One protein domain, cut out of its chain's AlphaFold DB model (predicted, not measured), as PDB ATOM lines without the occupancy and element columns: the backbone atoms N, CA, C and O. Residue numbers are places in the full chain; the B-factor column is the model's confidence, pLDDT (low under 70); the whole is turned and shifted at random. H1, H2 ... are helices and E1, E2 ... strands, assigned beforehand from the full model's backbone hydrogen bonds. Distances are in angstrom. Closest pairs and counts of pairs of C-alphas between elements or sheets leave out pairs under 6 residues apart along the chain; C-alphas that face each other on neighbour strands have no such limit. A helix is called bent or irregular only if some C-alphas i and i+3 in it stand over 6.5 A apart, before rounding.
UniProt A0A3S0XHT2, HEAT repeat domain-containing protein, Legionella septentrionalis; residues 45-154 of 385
ATOM      1  N   VAL A  45     -10.494 -44.085 -45.629       96.62
ATOM      2  CA  VAL A  45     -10.484 -43.028 -44.606       96.62
ATOM      3  C   VAL A  45     -10.149 -41.664 -45.215       96.62
ATOM      4  O   VAL A  45      -9.181 -41.535 -45.979       96.62
ATOM      5  N   ASP A  46     -10.932 -40.651 -44.857       97.00
ATOM      6  CA  ASP A  46     -10.692 -39.226 -45.096       97.00
ATOM      7  C   ASP A  46     -10.907 -38.397 -43.808       97.00
ATOM      8  O   ASP A  46     -11.219 -38.931 -42.744       97.00
ATOM      9  N   VAL A  47     -10.622 -37.092 -43.859       98.06
ATOM     10  CA  VAL A  47     -10.716 -36.172 -42.711       98.06
ATOM     11  C   VAL A  47     -11.439 -34.915 -43.163       98.06
ATOM     12  O   VAL A  47     -11.104 -34.360 -44.211       98.06
ATOM     13  N   TYR A  48     -12.380 -34.433 -42.355       98.12
ATOM     14  CA  TYR A  48     -13.105 -33.198 -42.623       98.12
ATOM     15  C   TYR A  48     -13.048 -32.237 -41.436       98.12
ATOM     16  O   TYR A  48     -13.217 -32.636 -40.283       98.12
ATOM     17  N   GLY A  49     -12.879 -30.943 -41.725       97.12
ATOM     18  CA  GLY A  49     -12.950 -29.881 -40.722       97.12
ATOM     19  C   GLY A  49     -11.618 -29.258 -40.298       97.12
ATOM     20  O   GLY A  49     -11.574 -28.509 -39.318       97.12
ATOM     21  N   VAL A  50     -10.545 -29.565 -41.024       97.12
ATOM     22  CA  VAL A  50      -9.235 -28.910 -40.946       97.12
ATOM     23  C   VAL A  50      -8.656 -28.746 -42.351       97.12
ATOM     24  O   VAL A  50      -9.103 -29.393 -43.296       97.12
ATOM     25  N   GLU A  51      -7.634 -27.901 -42.467       95.31
ATOM     26  CA  GLU A  51      -6.887 -27.686 -43.705       95.31
ATOM     27  C   GLU A  51      -6.271 -28.971 -44.275       95.31
ATOM     28  O   GLU A  51      -5.869 -29.875 -43.539       95.31
ATOM     29  N   VAL A  52      -6.112 -29.004 -45.599       93.38
ATOM     30  CA  VAL A  52      -5.673 -30.174 -46.384       93.38
ATOM     31  C   VAL A  52      -4.385 -30.803 -45.856       93.38
ATOM     32  O   VAL A  52      -4.307 -32.019 -45.681       93.38
ATOM     33  N   GLU A  53      -3.369 -29.988 -45.566       95.75
ATOM     34  CA  GLU A  53      -2.089 -30.492 -45.060       95.75
ATOM     35  C   GLU A  53      -2.233 -31.122 -43.671       95.75
ATOM     36  O   GLU A  53      -1.640 -32.162 -43.386       95.75
ATOM     37  N   ARG A  54      -3.107 -30.567 -42.823       97.25
ATOM     38  CA  ARG A  54      -3.409 -31.150 -41.513       97.25
ATOM     39  C   ARG A  54      -4.209 -32.445 -41.645       97.25
ATOM     40  O   ARG A  54      -3.911 -33.402 -40.934       97.25
ATOM     41  N   SER A  55      -5.158 -32.516 -42.579       96.94
ATOM     42  CA  SER A  55      -5.881 -33.752 -42.908       96.94
ATOM     43  C   SER A  55      -4.932 -34.874 -43.332       96.94
ATOM     44  O   SER A  55      -5.042 -35.991 -42.827       96.94
ATOM     45  N   LYS A  56      -3.942 -34.586 -44.191       96.44
ATOM     46  CA  LYS A  56      -2.919 -35.567 -44.597       96.44
ATOM     47  C   LYS A  56      -2.115 -36.088 -43.405       96.44
ATOM     48  O   LYS A  56      -1.930 -37.297 -43.289       96.44
ATOM     49  N   LEU A  57      -1.681 -35.202 -42.506       97.94
ATOM     50  CA  LEU A  57      -0.938 -35.591 -41.302       97.94
ATOM     51  C   LEU A  57      -1.772 -36.486 -40.375       97.94
ATOM     52  O   LEU A  57      -1.266 -37.491 -39.875       97.94
ATOM     53  N   LEU A  58      -3.053 -36.162 -40.177       98.12
ATOM     54  CA  LEU A  58      -3.972 -36.987 -39.389       98.12
ATOM     55  C   LEU A  58      -4.164 -38.372 -40.016       98.12
ATOM     56  O   LEU A  58      -4.089 -39.377 -39.311       98.12
ATOM     57  N   LEU A  59      -4.345 -38.447 -41.337       97.31
ATOM     58  CA  LEU A  59      -4.463 -39.718 -42.056       97.31
ATOM     59  C   LEU A  59      -3.184 -40.551 -41.969       97.31
ATOM     60  O   LEU A  59      -3.261 -41.753 -41.725       97.31
ATOM     61  N   GLN A  60      -2.018 -39.926 -42.117       96.75
ATOM     62  CA  GLN A  60      -0.732 -40.611 -42.003       96.75
ATOM     63  C   GLN A  60      -0.528 -41.207 -40.604       96.75
ATOM     64  O   GLN A  60      -0.035 -42.326 -40.481       96.75
ATOM     65  N   ARG A  61      -0.914 -40.477 -39.548       98.06
ATOM     66  CA  ARG A  61      -0.746 -40.920 -38.154       98.06
ATOM     67  C   ARG A  61      -1.796 -41.942 -37.720       98.06
ATOM     68  O   ARG A  61      -1.454 -42.907 -37.044       98.06
ATOM     69  N   TYR A  62      -3.058 -41.731 -38.092       98.25
ATOM     70  CA  TYR A  62      -4.199 -42.427 -37.486       98.25
ATOM     71  C   TYR A  62      -5.084 -43.186 -38.476       98.25
ATOM     72  O   TYR A  62      -5.869 -44.031 -38.047       98.25
ATOM     73  N   GLY A  63      -4.960 -42.946 -39.785       97.00
ATOM     74  CA  GLY A  63      -5.865 -43.499 -40.799       97.00
ATOM     75  C   GLY A  63      -5.967 -45.024 -40.756       97.00
ATOM     76  O   GLY A  63      -7.068 -45.568 -40.795       97.00
ATOM     77  N   LYS A  64      -4.839 -45.724 -40.566       96.06
ATOM     78  CA  LYS A  64      -4.825 -47.190 -40.418       96.06
ATOM     79  C   LYS A  64      -5.592 -47.656 -39.174       96.06
ATOM     80  O   LYS A  64      -6.423 -48.551 -39.275       96.06
ATOM     81  N   GLN A  65      -5.344 -47.039 -38.019       97.56
ATOM     82  CA  GLN A  65      -5.995 -47.416 -36.756       97.56
ATOM     83  C   GLN A  65      -7.505 -47.153 -36.798       97.56
ATOM     84  O   GLN A  65      -8.283 -47.970 -36.309       97.56
ATOM     85  N   ILE A  66      -7.911 -46.034 -37.407       97.88
ATOM     86  CA  ILE A  66      -9.318 -45.698 -37.638       97.88
ATOM     87  C   ILE A  66      -9.953 -46.758 -38.541       97.88
ATOM     88  O   ILE A  66     -10.952 -47.356 -38.148       97.88
ATOM     89  N   SER A  67      -9.342 -47.055 -39.695       95.69
ATOM     90  CA  SER A  67      -9.843 -48.081 -40.615       95.69
ATOM     91  C   SER A  67     -10.016 -49.433 -39.926       95.69
ATOM     92  O   SER A  67     -11.066 -50.045 -40.068       95.69
ATOM     93  N   GLU A  68      -9.022 -49.903 -39.170       95.69
ATOM     94  CA  GLU A  68      -9.087 -51.203 -38.493       95.69
ATOM     95  C   GLU A  68     -10.240 -51.279 -37.485       95.69
ATOM     96  O   GLU A  68     -10.938 -52.290 -37.411       95.69
ATOM     97  N   VAL A  69     -10.442 -50.218 -36.698       97.19
ATOM     98  CA  VAL A  69     -11.515 -50.171 -35.699       97.19
ATOM     99  C   VAL A  69     -12.886 -50.105 -36.367       97.19
ATOM    100  O   VAL A  69     -13.775 -50.862 -35.984       97.19
ATOM    101  N   GLU A  70     -13.056 -49.251 -37.375       96.38
ATOM    102  CA  GLU A  70     -14.336 -49.072 -38.064       96.38
ATOM    103  C   GLU A  70     -14.714 -50.305 -38.894       96.38
ATOM    104  O   GLU A  70     -15.863 -50.744 -38.849       96.38
ATOM    105  N   THR A  71     -13.759 -50.940 -39.580       94.62
ATOM    106  CA  THR A  71     -13.997 -52.215 -40.272       94.62
ATOM    107  C   THR A  71     -14.415 -53.308 -39.289       94.62
ATOM    108  O   THR A  71     -15.366 -54.036 -39.565       94.62
ATOM    109  N   ALA A  72     -13.759 -53.412 -38.126       95.62
ATOM    110  CA  ALA A  72     -14.118 -54.408 -37.119       95.62
ATOM    111  C   ALA A  72     -15.520 -54.170 -36.529       95.62
ATOM    112  O   ALA A  72     -16.274 -55.123 -36.353       95.62
ATOM    113  N   ILE A  73     -15.885 -52.909 -36.260       95.19
ATOM    114  CA  ILE A  73     -17.232 -52.547 -35.791       95.19
ATOM    115  C   ILE A  73     -18.284 -52.945 -36.827       95.19
ATOM    116  O   ILE A  73     -19.255 -53.608 -36.476       95.19
ATOM    117  N   ASN A  74     -18.083 -52.592 -38.098       92.31
ATOM    118  CA  ASN A  74     -19.040 -52.929 -39.153       92.31
ATOM    119  C   ASN A  74     -19.168 -54.444 -39.352       92.31
ATOM    120  O   ASN A  74     -20.280 -54.940 -39.499       92.31
ATOM    121  N   ALA A  75     -18.064 -55.193 -39.290       92.81
ATOM    122  CA  ALA A  75     -18.098 -56.651 -39.393       92.81
ATOM    123  C   ALA A  75     -18.905 -57.304 -38.256       92.81
ATOM    124  O   ALA A  75     -19.678 -58.231 -38.504       92.81
ATOM    125  N   GLU A  76     -18.756 -56.807 -37.024       94.12
ATOM    126  CA  GLU A  76     -19.526 -57.274 -35.867       94.12
ATOM    127  C   GLU A  76     -21.014 -56.938 -36.019       94.12
ATOM    128  O   GLU A  76     -21.875 -57.793 -35.819       94.12
ATOM    129  N   ILE A  77     -21.328 -55.717 -36.451       89.50
ATOM    130  CA  ILE A  77     -22.701 -55.291 -36.724       89.50
ATOM    131  C   ILE A  77     -23.350 -56.175 -37.801       89.50
ATOM    132  O   ILE A  77     -24.457 -56.676 -37.608       89.50
ATOM    133  N   GLU A  78     -22.655 -56.442 -38.908       87.25
ATOM    134  CA  GLU A  78     -23.152 -57.362 -39.931       87.25
ATOM    135  C   GLU A  78     -23.379 -58.780 -39.387       87.25
ATOM    136  O   GLU A  78     -24.326 -59.455 -39.794       87.25
ATOM    137  N   ALA A  79     -22.507 -59.262 -38.495       90.00
ATOM    138  CA  ALA A  79     -22.661 -60.572 -37.870       90.00
ATOM    139  C   ALA A  79     -23.919 -60.634 -36.992       90.00
ATOM    140  O   ALA A  79     -24.661 -61.612 -37.080       90.00
ATOM    141  N   ILE A  80     -24.201 -59.579 -36.222       86.81
ATOM    142  CA  ILE A  80     -25.411 -59.457 -35.396       86.81
ATOM    143  C   ILE A  80     -26.667 -59.505 -36.267       86.81
ATOM    144  O   ILE A  80     -27.558 -60.320 -36.018       86.81
ATOM    145  N   VAL A  81     -26.710 -58.689 -37.323       82.94
ATOM    146  CA  VAL A  81     -27.847 -58.626 -38.255       82.94
ATOM    147  C   VAL A  81     -28.097 -59.991 -38.898       82.94
ATOM    148  O   VAL A  81     -29.233 -60.465 -38.941       82.94
ATOM    149  N   ARG A  82     -27.029 -60.673 -39.338       83.75
ATOM    150  CA  ARG A  82     -27.121 -62.028 -39.903       83.75
ATOM    151  C   ARG A  82     -27.621 -63.053 -38.886       83.75
ATOM    152  O   ARG A  82     -28.459 -63.876 -39.237       83.75
ATOM    153  N   ALA A  83     -27.113 -63.026 -37.654       85.50
ATOM    154  CA  ALA A  83     -27.445 -64.015 -36.629       85.50
ATOM    155  C   ALA A  83     -28.895 -63.907 -36.148       85.50
ATOM    156  O   ALA A  83     -29.513 -64.915 -35.811       85.50
ATOM    157  N   GLN A  84     -29.439 -62.695 -36.100       77.38
ATOM    158  CA  GLN A  84     -30.765 -62.471 -35.537       77.38
ATOM    159  C   GLN A  84     -31.887 -62.622 -36.561       77.38
ATOM    160  O   GLN A  84     -33.038 -62.756 -36.155       77.38
ATOM    161  N   GLY A  85     -31.582 -62.576 -37.865       70.75
ATOM    162  CA  GLY A  85     -32.610 -62.487 -38.908       70.75
ATOM    163  C   GLY A  85     -33.563 -61.304 -38.684       70.75
ATOM    164  O   GLY A  85     -34.721 -61.364 -39.086       70.75
ATOM    165  N   LYS A  86     -33.098 -60.280 -37.953       58.09
ATOM    166  CA  LYS A  86     -33.879 -59.144 -37.464       58.09
ATOM    167  C   LYS A  86     -33.237 -57.832 -37.897       58.09
ATOM    168  O   LYS A  86     -32.035 -57.738 -38.129       58.09
ATOM    169  N   ASP A  87     -34.105 -56.838 -37.987       56.41
ATOM    170  CA  ASP A  87     -33.837 -55.473 -38.411       56.41
ATOM    171  C   ASP A  87     -32.946 -54.696 -37.422       56.41
ATOM    172  O   ASP A  87     -33.106 -54.798 -36.203       56.41
ATOM    173  N   PHE A  88     -32.065 -53.848 -37.959       57.88
ATOM    174  CA  PHE A  88     -31.299 -52.839 -37.224       57.88
ATOM    175  C   PHE A  88     -32.169 -51.925 -36.354       57.88
ATOM    176  O   PHE A  88     -31.707 -51.457 -35.315       57.88
ATOM    177  N   SER A  89     -33.417 -51.655 -36.754       52.72
ATOM    178  CA  SER A  89     -34.300 -50.742 -36.016       52.72
ATOM    179  C   SER A  89     -34.727 -51.263 -34.638       52.72
ATOM    180  O   SER A  89     -35.354 -50.525 -33.887       52.72
ATOM    181  N   VAL A  90     -34.428 -52.525 -34.304       53.97
ATOM    182  CA  VAL A  90     -34.738 -53.147 -33.001       53.97
ATOM    183  C   VAL A  90     -33.489 -53.235 -32.108       53.97
ATOM    184  O   VAL A  90     -33.545 -53.766 -31.002       53.97
ATOM    185  N   MET A  91     -32.340 -52.698 -32.546       55.78
ATOM    186  CA  MET A  91     -31.101 -52.775 -31.762       55.78
ATOM    187  C   MET A  91     -31.167 -52.028 -30.423       55.78
ATOM    188  O   MET A  91     -30.388 -52.364 -29.536       55.78
ATOM    189  N   GLU A  92     -32.089 -51.078 -30.231       60.16
ATOM    190  CA  GLU A  92     -32.243 -50.383 -28.941       60.16
ATOM    191  C   GLU A  92     -32.660 -51.317 -27.793       60.16
ATOM    192  O   GLU A  92     -32.310 -51.065 -26.642       60.16
ATOM    193  N   GLU A  93     -33.355 -52.421 -28.090       66.31
ATOM    194  CA  GLU A  93     -33.812 -53.379 -27.071       66.31
ATOM    195  C   GLU A  93     -32.839 -54.544 -26.858       66.31
ATOM    196  O   GLU A  93     -32.980 -55.316 -25.906       66.31
ATOM    197  N   ILE A  94     -31.845 -54.696 -27.734       68.81
ATOM    198  CA  ILE A  94     -30.914 -55.818 -27.674       68.81
ATOM    199  C   ILE A  94     -29.687 -55.384 -26.878       68.81
ATOM    200  O   ILE A  94     -29.000 -54.444 -27.282       68.81
ATOM    201  N   PRO A  95     -29.352 -56.083 -25.774       81.75
ATOM    202  CA  PRO A  95     -28.111 -55.832 -25.068       81.75
ATOM    203  C   PRO A  95     -26.937 -55.895 -26.040       81.75
ATOM    204  O   PRO A  95     -26.738 -56.895 -26.733       81.75
ATOM    205  N   GLU A  96     -26.165 -54.814 -26.090       86.00
ATOM    206  CA  GLU A  96     -25.012 -54.711 -26.971       86.00
ATOM    207  C   GLU A  96     -24.054 -55.900 -26.743       86.00
ATOM    208  O   GLU A  96     -23.609 -56.110 -25.604       86.00
ATOM    209  N   PRO A  97     -23.701 -56.678 -27.788       91.00
ATOM    210  CA  PRO A  97     -22.812 -57.818 -27.624       91.00
ATOM    211  C   PRO A  97     -21.463 -57.410 -27.019       91.00
ATOM    212  O   PRO A  97     -20.916 -56.360 -27.377       91.00
ATOM    213  N   PRO A  98     -20.860 -58.234 -26.139       95.25
ATOM    214  CA  PRO A  98     -19.594 -57.894 -25.487       95.25
ATOM    215  C   PRO A  98     -18.463 -57.538 -26.463       95.25
ATOM    216  O   PRO A  98     -17.628 -56.682 -26.154       95.25
ATOM    217  N   ALA A  99     -18.440 -58.172 -27.642       95.81
ATOM    218  CA  ALA A  99     -17.477 -57.894 -28.703       95.81
ATOM    219  C   ALA A  99     -17.658 -56.483 -29.288       95.81
ATOM    220  O   ALA A  99     -16.692 -55.713 -29.312       95.81
ATOM    221  N   LEU A 100     -18.888 -56.107 -29.659       94.88
ATOM    222  CA  LEU A 100     -19.209 -54.763 -30.146       94.88
ATOM    223  C   LEU A 100     -18.870 -53.700 -29.095       94.88
ATOM    224  O   LEU A 100     -18.124 -52.764 -29.385       94.88
ATOM    225  N   LYS A 101     -19.255 -53.930 -27.835       95.62
ATOM    226  CA  LYS A 101     -18.951 -53.030 -26.712       95.62
ATOM    227  C   LYS A 101     -17.451 -52.820 -26.517       95.62
ATOM    228  O   LYS A 101     -16.991 -51.712 -26.224       95.62
ATOM    229  N   LYS A 102     -16.648 -53.878 -26.675       97.44
ATOM    230  CA  LYS A 102     -15.179 -53.794 -26.621       97.44
ATOM    231  C   LYS A 102     -14.629 -52.945 -27.771       97.44
ATOM    232  O   LYS A 102     -13.743 -52.119 -27.539       97.44
ATOM    233  N   LEU A 103     -15.150 -53.117 -28.984       97.62
ATOM    234  CA  LEU A 103     -14.751 -52.335 -30.154       97.62
ATOM    235  C   LEU A 103     -15.150 -50.858 -30.024       97.62
ATOM    236  O   LEU A 103     -14.324 -49.987 -30.288       97.62
ATOM    237  N   GLN A 104     -16.346 -50.557 -29.515       96.56
ATOM    238  CA  GLN A 104     -16.782 -49.184 -29.245       96.56
ATOM    239  C   GLN A 104     -15.911 -48.487 -28.191       96.56
ATOM    240  O   GLN A 104     -15.551 -47.315 -28.349       96.56
ATOM    241  N   LYS A 105     -15.496 -49.204 -27.137       97.94
ATOM    242  CA  LYS A 105     -14.514 -48.688 -26.167       97.94
ATOM    243  C   LYS A 105     -13.171 -48.384 -26.832       97.94
ATOM    244  O   LYS A 105     -12.602 -47.324 -26.578       97.94
ATOM    245  N   LYS A 106     -12.685 -49.274 -27.707       98.31
ATOM    246  CA  LYS A 106     -11.450 -49.058 -28.481       98.31
ATOM    247  C   LYS A 106     -11.567 -47.827 -29.390       98.31
ATOM    248  O   LYS A 106     -10.660 -47.000 -29.385       98.31
ATOM    249  N   ARG A 107     -12.692 -47.667 -30.097       98.12
ATOM    250  CA  ARG A 107     -13.013 -46.480 -30.912       98.12
ATOM    251  C   ARG A 107     -12.971 -45.204 -30.080       98.12
ATOM    252  O   ARG A 107     -12.261 -44.269 -30.428       98.12
ATOM    253  N   THR A 108     -13.667 -45.194 -28.947       98.25
ATOM    254  CA  THR A 108     -13.728 -44.032 -28.047       98.25
ATOM    255  C   THR A 108     -12.346 -43.657 -27.515       98.25
ATOM    256  O   THR A 108     -11.978 -42.485 -27.520       98.25
ATOM    257  N   ALA A 109     -11.548 -44.643 -27.093       98.50
ATOM    258  CA  ALA A 109     -10.185 -44.410 -26.621       98.50
ATOM    259  C   ALA A 109      -9.286 -43.822 -27.723       98.50
ATOM    260  O   ALA A 109      -8.566 -42.858 -27.467       98.50
ATOM    261  N   LEU A 110      -9.368 -44.353 -28.949       98.62
ATOM    262  CA  LEU A 110      -8.629 -43.838 -30.102       98.62
ATOM    263  C   LEU A 110      -9.022 -42.390 -30.431       98.62
ATOM    264  O   LEU A 110      -8.151 -41.532 -30.540       98.62
ATOM    265  N   LEU A 111     -10.320 -42.094 -30.538       98.56
ATOM    266  CA  LEU A 111     -10.806 -40.744 -30.848       98.56
ATOM    267  C   LEU A 111     -10.428 -39.732 -29.757       98.56
ATOM    268  O   LEU A 111     -10.000 -38.623 -30.074       98.56
ATOM    269  N   ASN A 112     -10.497 -40.120 -28.479       98.50
ATOM    270  CA  ASN A 112     -10.034 -39.283 -27.370       98.50
ATOM    271  C   ASN A 112      -8.525 -39.029 -27.429       98.50
ATOM    272  O   ASN A 112      -8.091 -37.902 -27.196       98.50
ATOM    273  N   HIS A 113      -7.732 -40.048 -27.772       98.56
ATOM    274  CA  HIS A 113      -6.291 -39.895 -27.957       98.56
ATOM    275  C   HIS A 113      -5.974 -38.905 -29.086       98.56
ATOM    276  O   HIS A 113      -5.193 -37.978 -28.872       98.56
ATOM    277  N   ILE A 114      -6.621 -39.047 -30.249       98.44
ATOM    278  CA  ILE A 114      -6.477 -38.116 -31.380       98.44
ATOM    279  C   ILE A 114      -6.862 -36.701 -30.941       98.44
ATOM    280  O   ILE A 114      -6.088 -35.765 -31.124       98.44
ATOM    281  N   LYS A 115      -8.024 -36.545 -30.297       98.44
ATOM    282  CA  LYS A 115      -8.520 -35.254 -29.814       98.44
ATOM    283  C   LYS A 115      -7.510 -34.552 -28.900       98.44
ATOM    284  O   LYS A 115      -7.221 -33.377 -29.104       98.44
ATOM    285  N   GLN A 116      -6.974 -35.266 -27.909       98.12
ATOM    286  CA  GLN A 116      -6.008 -34.721 -26.953       98.12
ATOM    287  C   GLN A 116      -4.670 -34.388 -27.618       98.12
ATOM    288  O   GLN A 116      -4.145 -33.294 -27.424       98.12
ATOM    289  N   ARG A 117      -4.126 -35.319 -28.412       98.25
ATOM    290  CA  ARG A 117      -2.803 -35.182 -29.030       98.25
ATOM    291  C   ARG A 117      -2.761 -34.089 -30.093       98.25
ATOM    292  O   ARG A 117      -1.738 -33.432 -30.242       98.25
ATOM    293  N   GLU A 118      -3.862 -33.906 -30.810       97.88
ATOM    294  CA  GLU A 118      -3.976 -32.965 -31.924       97.88
ATOM    295  C   GLU A 118      -4.682 -31.663 -31.519       97.88
ATOM    296  O   GLU A 118      -4.991 -30.846 -32.384       97.88
ATOM    297  N   HIS A 119      -4.937 -31.453 -30.222       97.12
ATOM    298  CA  HIS A 119      -5.583 -30.255 -29.674       97.12
ATOM    299  C   HIS A 119      -6.906 -29.903 -30.383       97.12
ATOM    300  O   HIS A 119      -7.143 -28.763 -30.795       97.12
ATOM    301  N   LEU A 120      -7.762 -30.909 -30.572       98.31
ATOM    302  CA  LEU A 120      -9.077 -30.754 -31.192       98.31
ATOM    303  C   LEU A 120     -10.151 -30.538 -30.120       98.31
ATOM    304  O   LEU A 120     -10.101 -31.104 -29.027       98.31
ATOM    305  N   LEU A 121     -11.172 -29.753 -30.452       98.25
ATOM    306  CA  LEU A 121     -12.362 -29.585 -29.616       98.25
ATOM    307  C   LEU A 121     -13.283 -30.809 -29.732       98.25
ATOM    308  O   LEU A 121     -13.876 -31.253 -28.742       98.25
ATOM    309  N   PHE A 122     -13.330 -31.405 -30.924       98.44
ATOM    310  CA  PHE A 122     -14.157 -32.560 -31.262       98.44
ATOM    311  C   PHE A 122     -13.451 -33.467 -32.279       98.44
ATOM    312  O   PHE A 122     -12.737 -32.970 -33.153       98.44
ATOM    313  N   ALA A 123     -13.670 -34.778 -32.156       98.25
ATOM    314  CA  ALA A 123     -13.236 -35.795 -33.108       98.25
ATOM    315  C   ALA A 123     -14.225 -36.972 -33.097       98.25
ATOM    316  O   ALA A 123     -14.469 -37.559 -32.041       98.25
ATOM    317  N   GLU A 124     -14.753 -37.337 -34.260       97.75
ATOM    318  CA  GLU A 124     -15.633 -38.491 -34.445       97.75
ATOM    319  C   GLU A 124     -15.340 -39.193 -35.775       97.75
ATOM    320  O   GLU A 124     -15.035 -38.541 -36.762       97.75
ATOM    321  N   ALA A 125     -15.423 -40.524 -35.816       97.75
ATOM    322  CA  ALA A 125     -15.328 -41.283 -37.064       97.75
ATOM    323  C   ALA A 125     -16.732 -41.646 -37.562       97.75
ATOM    324  O   ALA A 125     -17.417 -42.447 -36.932       97.75
ATOM    325  N   THR A 126     -17.183 -41.074 -38.672       96.00
ATOM    326  CA  THR A 126     -18.464 -41.436 -39.284       96.00
ATOM    327  C   THR A 126     -18.227 -42.408 -40.425       96.00
ATOM    328  O   THR A 126     -17.550 -42.062 -41.387       96.00
ATOM    329  N   THR A 127     -18.803 -43.607 -40.332       95.62
ATOM    330  CA  THR A 127     -18.682 -44.634 -41.370       95.62
ATOM    331  C   THR A 127     -20.009 -44.839 -42.091       95.62
ATOM    332  O   THR A 127     -21.040 -45.054 -41.457       95.62
ATOM    333  N   ILE A 128     -19.982 -44.796 -43.424       93.44
ATOM    334  CA  ILE A 128     -21.128 -45.076 -44.290       93.44
ATOM    335  C   ILE A 128     -20.825 -46.301 -45.148       93.44
ATOM    336  O   ILE A 128     -19.827 -46.344 -45.871       93.44
ATOM    337  N   PHE A 129     -21.732 -47.276 -45.100       90.06
ATOM    338  CA  PHE A 129     -21.718 -48.437 -45.979       90.06
ATOM    339  C   PHE A 129     -22.538 -48.173 -47.242       90.06
ATOM    340  O   PHE A 129     -23.730 -47.859 -47.180       90.06
ATOM    341  N   TYR A 130     -21.911 -48.333 -48.403       86.75
ATOM    342  CA  TYR A 130     -22.575 -48.187 -49.693       86.75
ATOM    343  C   TYR A 130     -22.888 -49.566 -50.276       86.75
ATOM    344  O   TYR A 130     -22.014 -50.300 -50.723       86.75
ATOM    345  N   ILE A 131     -24.176 -49.916 -50.315       78.94
ATOM    346  CA  ILE A 131     -24.653 -51.215 -50.824       78.94
ATOM    347  C   ILE A 131     -24.182 -51.520 -52.263       78.94
ATOM    348  O   ILE A 131     -23.783 -52.658 -52.509       78.94
ATOM    349  N   PRO A 132     -24.206 -50.571 -53.231       75.12
ATOM    350  CA  PRO A 132     -23.913 -50.900 -54.629       75.12
ATOM    351  C   PRO A 132     -22.501 -51.443 -54.888       75.12
ATOM    352  O   PRO A 132     -22.337 -52.280 -55.770       75.12
ATOM    353  N   ASN A 133     -21.500 -50.969 -54.146       81.25
ATOM    354  CA  ASN A 133     -20.092 -51.374 -54.248       81.25
ATOM    355  C   ASN A 133     -19.618 -52.195 -53.036       81.25
ATOM    356  O   ASN A 133     -18.534 -52.763 -53.093       81.25
ATOM    357  N   LYS A 134     -20.436 -52.311 -51.980       85.88
ATOM    358  CA  LYS A 134     -20.091 -52.956 -50.701       85.88
ATOM    359  C   LYS A 134     -18.847 -52.346 -50.049       85.88
ATOM    360  O   LYS A 134     -18.056 -53.052 -49.429       85.88
ATOM    361  N   GLU A 135     -18.671 -51.040 -50.205       90.81
ATOM    362  CA  GLU A 135     -17.522 -50.315 -49.667       90.81
ATOM    363  C   GLU A 135     -17.904 -49.525 -48.411       90.81
ATOM    364  O   GLU A 135     -19.012 -48.989 -48.296       90.81
ATOM    365  N   LEU A 136     -16.947 -49.443 -47.483       93.12
ATOM    366  CA  LEU A 136     -17.013 -48.621 -46.278       93.12
ATOM    367  C   LEU A 136     -16.186 -47.354 -46.488       93.12
ATOM    368  O   LEU A 136     -14.984 -47.424 -46.761       93.12
ATOM    369  N   TYR A 137     -16.837 -46.211 -46.313       96.44
ATOM    370  CA  TYR A 137     -16.194 -44.905 -46.313       96.44
ATOM    371  C   TYR A 137     -16.277 -44.335 -44.910       96.44
ATOM    372  O   TYR A 137     -17.372 -44.229 -44.361       96.44
ATOM    373  N   THR A 138     -15.130 -43.986 -44.343       97.38
ATOM    374  CA  THR A 138     -15.019 -43.422 -43.004       97.38
ATOM    375  C   THR A 138     -14.441 -42.020 -43.091       97.38
ATOM    376  O   THR A 138     -13.297 -41.853 -43.506       97.38
ATOM    377  N   THR A 139     -15.170 -41.032 -42.588       98.25
ATOM    378  CA  THR A 139     -14.650 -39.678 -42.393       98.25
ATOM    379  C   THR A 139     -14.335 -39.438 -40.925       98.25
ATOM    380  O   THR A 139     -15.196 -39.607 -40.063       98.25
ATOM    381  N   LEU A 140     -13.102 -39.023 -40.625       98.50
ATOM    382  CA  LEU A 140     -12.759 -38.432 -39.335       98.50
ATOM    383  C   LEU A 140     -13.223 -36.968 -39.331       98.50
ATOM    384  O   LEU A 140     -12.576 -36.081 -39.891       98.50
ATOM    385  N   GLU A 141     -14.359 -36.734 -38.697       98.19
ATOM    386  CA  GLU A 141     -14.974 -35.433 -38.482       98.19
ATOM    387  C   GLU A 141     -14.283 -34.727 -37.317       98.19
ATOM    388  O   GLU A 141     -14.256 -35.245 -36.198       98.19
ATOM    389  N   VAL A 142     -13.726 -33.537 -37.549       98.38
ATOM    390  CA  VAL A 142     -13.012 -32.789 -36.507       98.38
ATOM    391  C   VAL A 142     -13.483 -31.347 -36.389       98.38
ATOM    392  O   VAL A 142     -13.863 -30.699 -37.367       98.38
ATOM    393  N   VAL A 143     -13.391 -30.818 -35.168       98.44
ATOM    394  CA  VAL A 143     -13.472 -29.379 -34.895       98.44
ATOM    395  C   VAL A 143     -12.173 -28.958 -34.227       98.44
ATOM    396  O   VAL A 143     -11.840 -29.435 -33.141       98.44
ATOM    397  N   SER A 144     -11.414 -28.090 -34.890       97.12
ATOM    398  CA  SER A 144     -10.165 -27.558 -34.346       97.12
ATOM    399  C   SER A 144     -10.423 -26.343 -33.452       97.12
ATOM    400  O   SER A 144     -11.455 -25.685 -33.564       97.12
ATOM    401  N   ALA A 145      -9.454 -26.008 -32.598       96.25
ATOM    402  CA  ALA A 145      -9.510 -24.796 -31.779       96.25
ATOM    403  C   ALA A 145      -9.553 -23.488 -32.599       96.25
ATOM    404  O   ALA A 145      -9.937 -22.459 -32.058       96.25
ATOM    405  N   ALA A 146      -9.187 -23.527 -33.885       96.06
ATOM    406  CA  ALA A 146      -9.291 -22.380 -34.788       96.06
ATOM    407  C   ALA A 146     -10.727 -22.132 -35.283       96.06
ATOM    408  O   ALA A 146     -11.014 -21.037 -35.755       96.06
ATOM    409  N   HIS A 147     -11.614 -23.129 -35.163       96.56
ATOM    410  CA  HIS A 147     -13.001 -23.067 -35.634       96.56
ATOM    411  C   HIS A 147     -14.012 -23.496 -34.553       96.56
ATOM    412  O   HIS A 147     -14.801 -24.428 -34.771       96.56
ATOM    413  N   PRO A 148     -13.991 -22.878 -33.355       97.31
ATOM    414  CA  PRO A 148     -14.866 -23.260 -32.247       97.31
ATOM    415  C   PRO A 148     -16.352 -23.059 -32.562       97.31
ATOM    416  O   PRO A 148     -17.196 -23.770 -32.019       97.31
ATOM    417  N   GLU A 149     -16.690 -22.148 -33.476       97.00
ATOM    418  CA  GLU A 149     -18.056 -21.879 -33.919       97.00
ATOM    419  C   GLU A 149     -18.747 -23.115 -34.501       97.00
ATOM    420  O   GLU A 149     -19.973 -23.205 -34.459       97.00
ATOM    421  N   ARG A 150     -17.987 -24.097 -35.004       97.00
ATOM    422  CA  ARG A 150     -18.531 -25.344 -35.564       97.00
ATOM    423  C   ARG A 150     -19.075 -26.295 -34.496       97.00
ATOM    424  O   ARG A 150     -19.851 -27.190 -34.825       97.00
ATOM    425  N   MET A 151     -18.745 -26.081 -33.220       97.06
ATOM    426  CA  MET A 151     -19.316 -26.851 -32.106       97.06
ATOM    427  C   MET A 151     -20.836 -26.682 -31.997       97.06
ATOM    428  O   MET A 151     -21.506 -27.592 -31.517       97.06
ATOM    429  N   LYS A 152     -21.396 -25.564 -32.487       95.19
ATOM    430  CA  LYS A 152     -22.846 -25.291 -32.453       95.19
ATOM    431  C   LYS A 152     -23.692 -26.305 -33.230       95.19
ATOM    432  O   LYS A 152     -24.892 -26.381 -33.016       95.19
ATOM    433  N   PHE A 153     -23.081 -27.041 -34.157       95.25
ATOM    434  CA  PHE A 153     -23.775 -28.024 -34.988       95.25
ATOM    435  C   PHE A 153     -23.872 -29.403 -34.340       95.25
ATOM    436  O   PHE A 153     -24.627 -30.245 -34.829       95.25
ATOM    437  N   LEU A 154     -23.091 -29.650 -33.285       94.56
ATOM    438  CA  LEU A 154     -23.106 -30.932 -32.601       94.56
ATOM    439  C   LEU A 154     -24.454 -31.122 -31.904       94.56
ATOM    440  O   LEU A 154     -24.930 -30.191 -31.248       94.56
TER     441      LEU A 154
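This is residues 45 to 154 of the 385 residues of the protein "HEAT repeat domain-containing protein" of Legionella septentrionalis (UniProt A0A3S0XHT2). A long hairpin of strands, E2 and E3, with short E1 beside E3, makes a narrow sheet; the long arm H1b of bent H1 and helix H3 lie side by side over one face, and its short arm H1a covers E1 there. Small H4 is over the opposite face, and H2 sits away from the sheet. The printed part has 110 residues, in the order E1, H1, H2, H3, E2, E3, H4; the sheet, E1 E3 E2, and the class are mixed. It is only just compact, close to loose, with a radius of gyration of the C-alphas of 15.5 A, and elongated, 46 by 29 by 23 A.

E2 is residues 120 to 130, 28.8 A; E3 is 135 to 144, 28.4 A; E1, 45 to 48, begins at C-alpha 45 (-10.484, -43.028, -44.606). H1, 52 to 84, assigned as one helix by its hydrogen bonds, is bent: C-alphas 61 and 64 are 7.8 A apart. Its arms are H1a, 52 to 61, and H1b, 64 to 84, 30.5 A. H3 is 98 to 117, 28.5 A. H2, 88 to 93, is irregular, with C-alphas 89 and 92 7.4 A apart. H4, 148 to 153, ends at C-alpha 153 (-23.775, -28.024, -34.988).

E2 and E3 form an antiparallel hairpin, with N 126 and O 139 2.8 A apart. E1 is parallel to E3, with N 46 and O 138 3.0 A apart. H1a, H1b and H3 are on one face, two layers, helices over a sheet; H4 is on the opposite face. H1b and H3 touch, closest at C-alphas of Ile 73 and Leu 103, 6.2 A, at a shallow tilt of 23 degrees, opposite ways. Every O i to N i+4 pair is within hydrogen-bond range in H1a, H1b and H3; in H2 it is 0 of 2, with 2 of 3 to N i+3, and in H4 0 of 2, with 3 of 3.

The C-alphas farthest apart, of Gly 85 and Ala 146, are 46.6 A apart. The printed part has no cut, its links are tight, and residues 86 to 94 are under pLDDT 70.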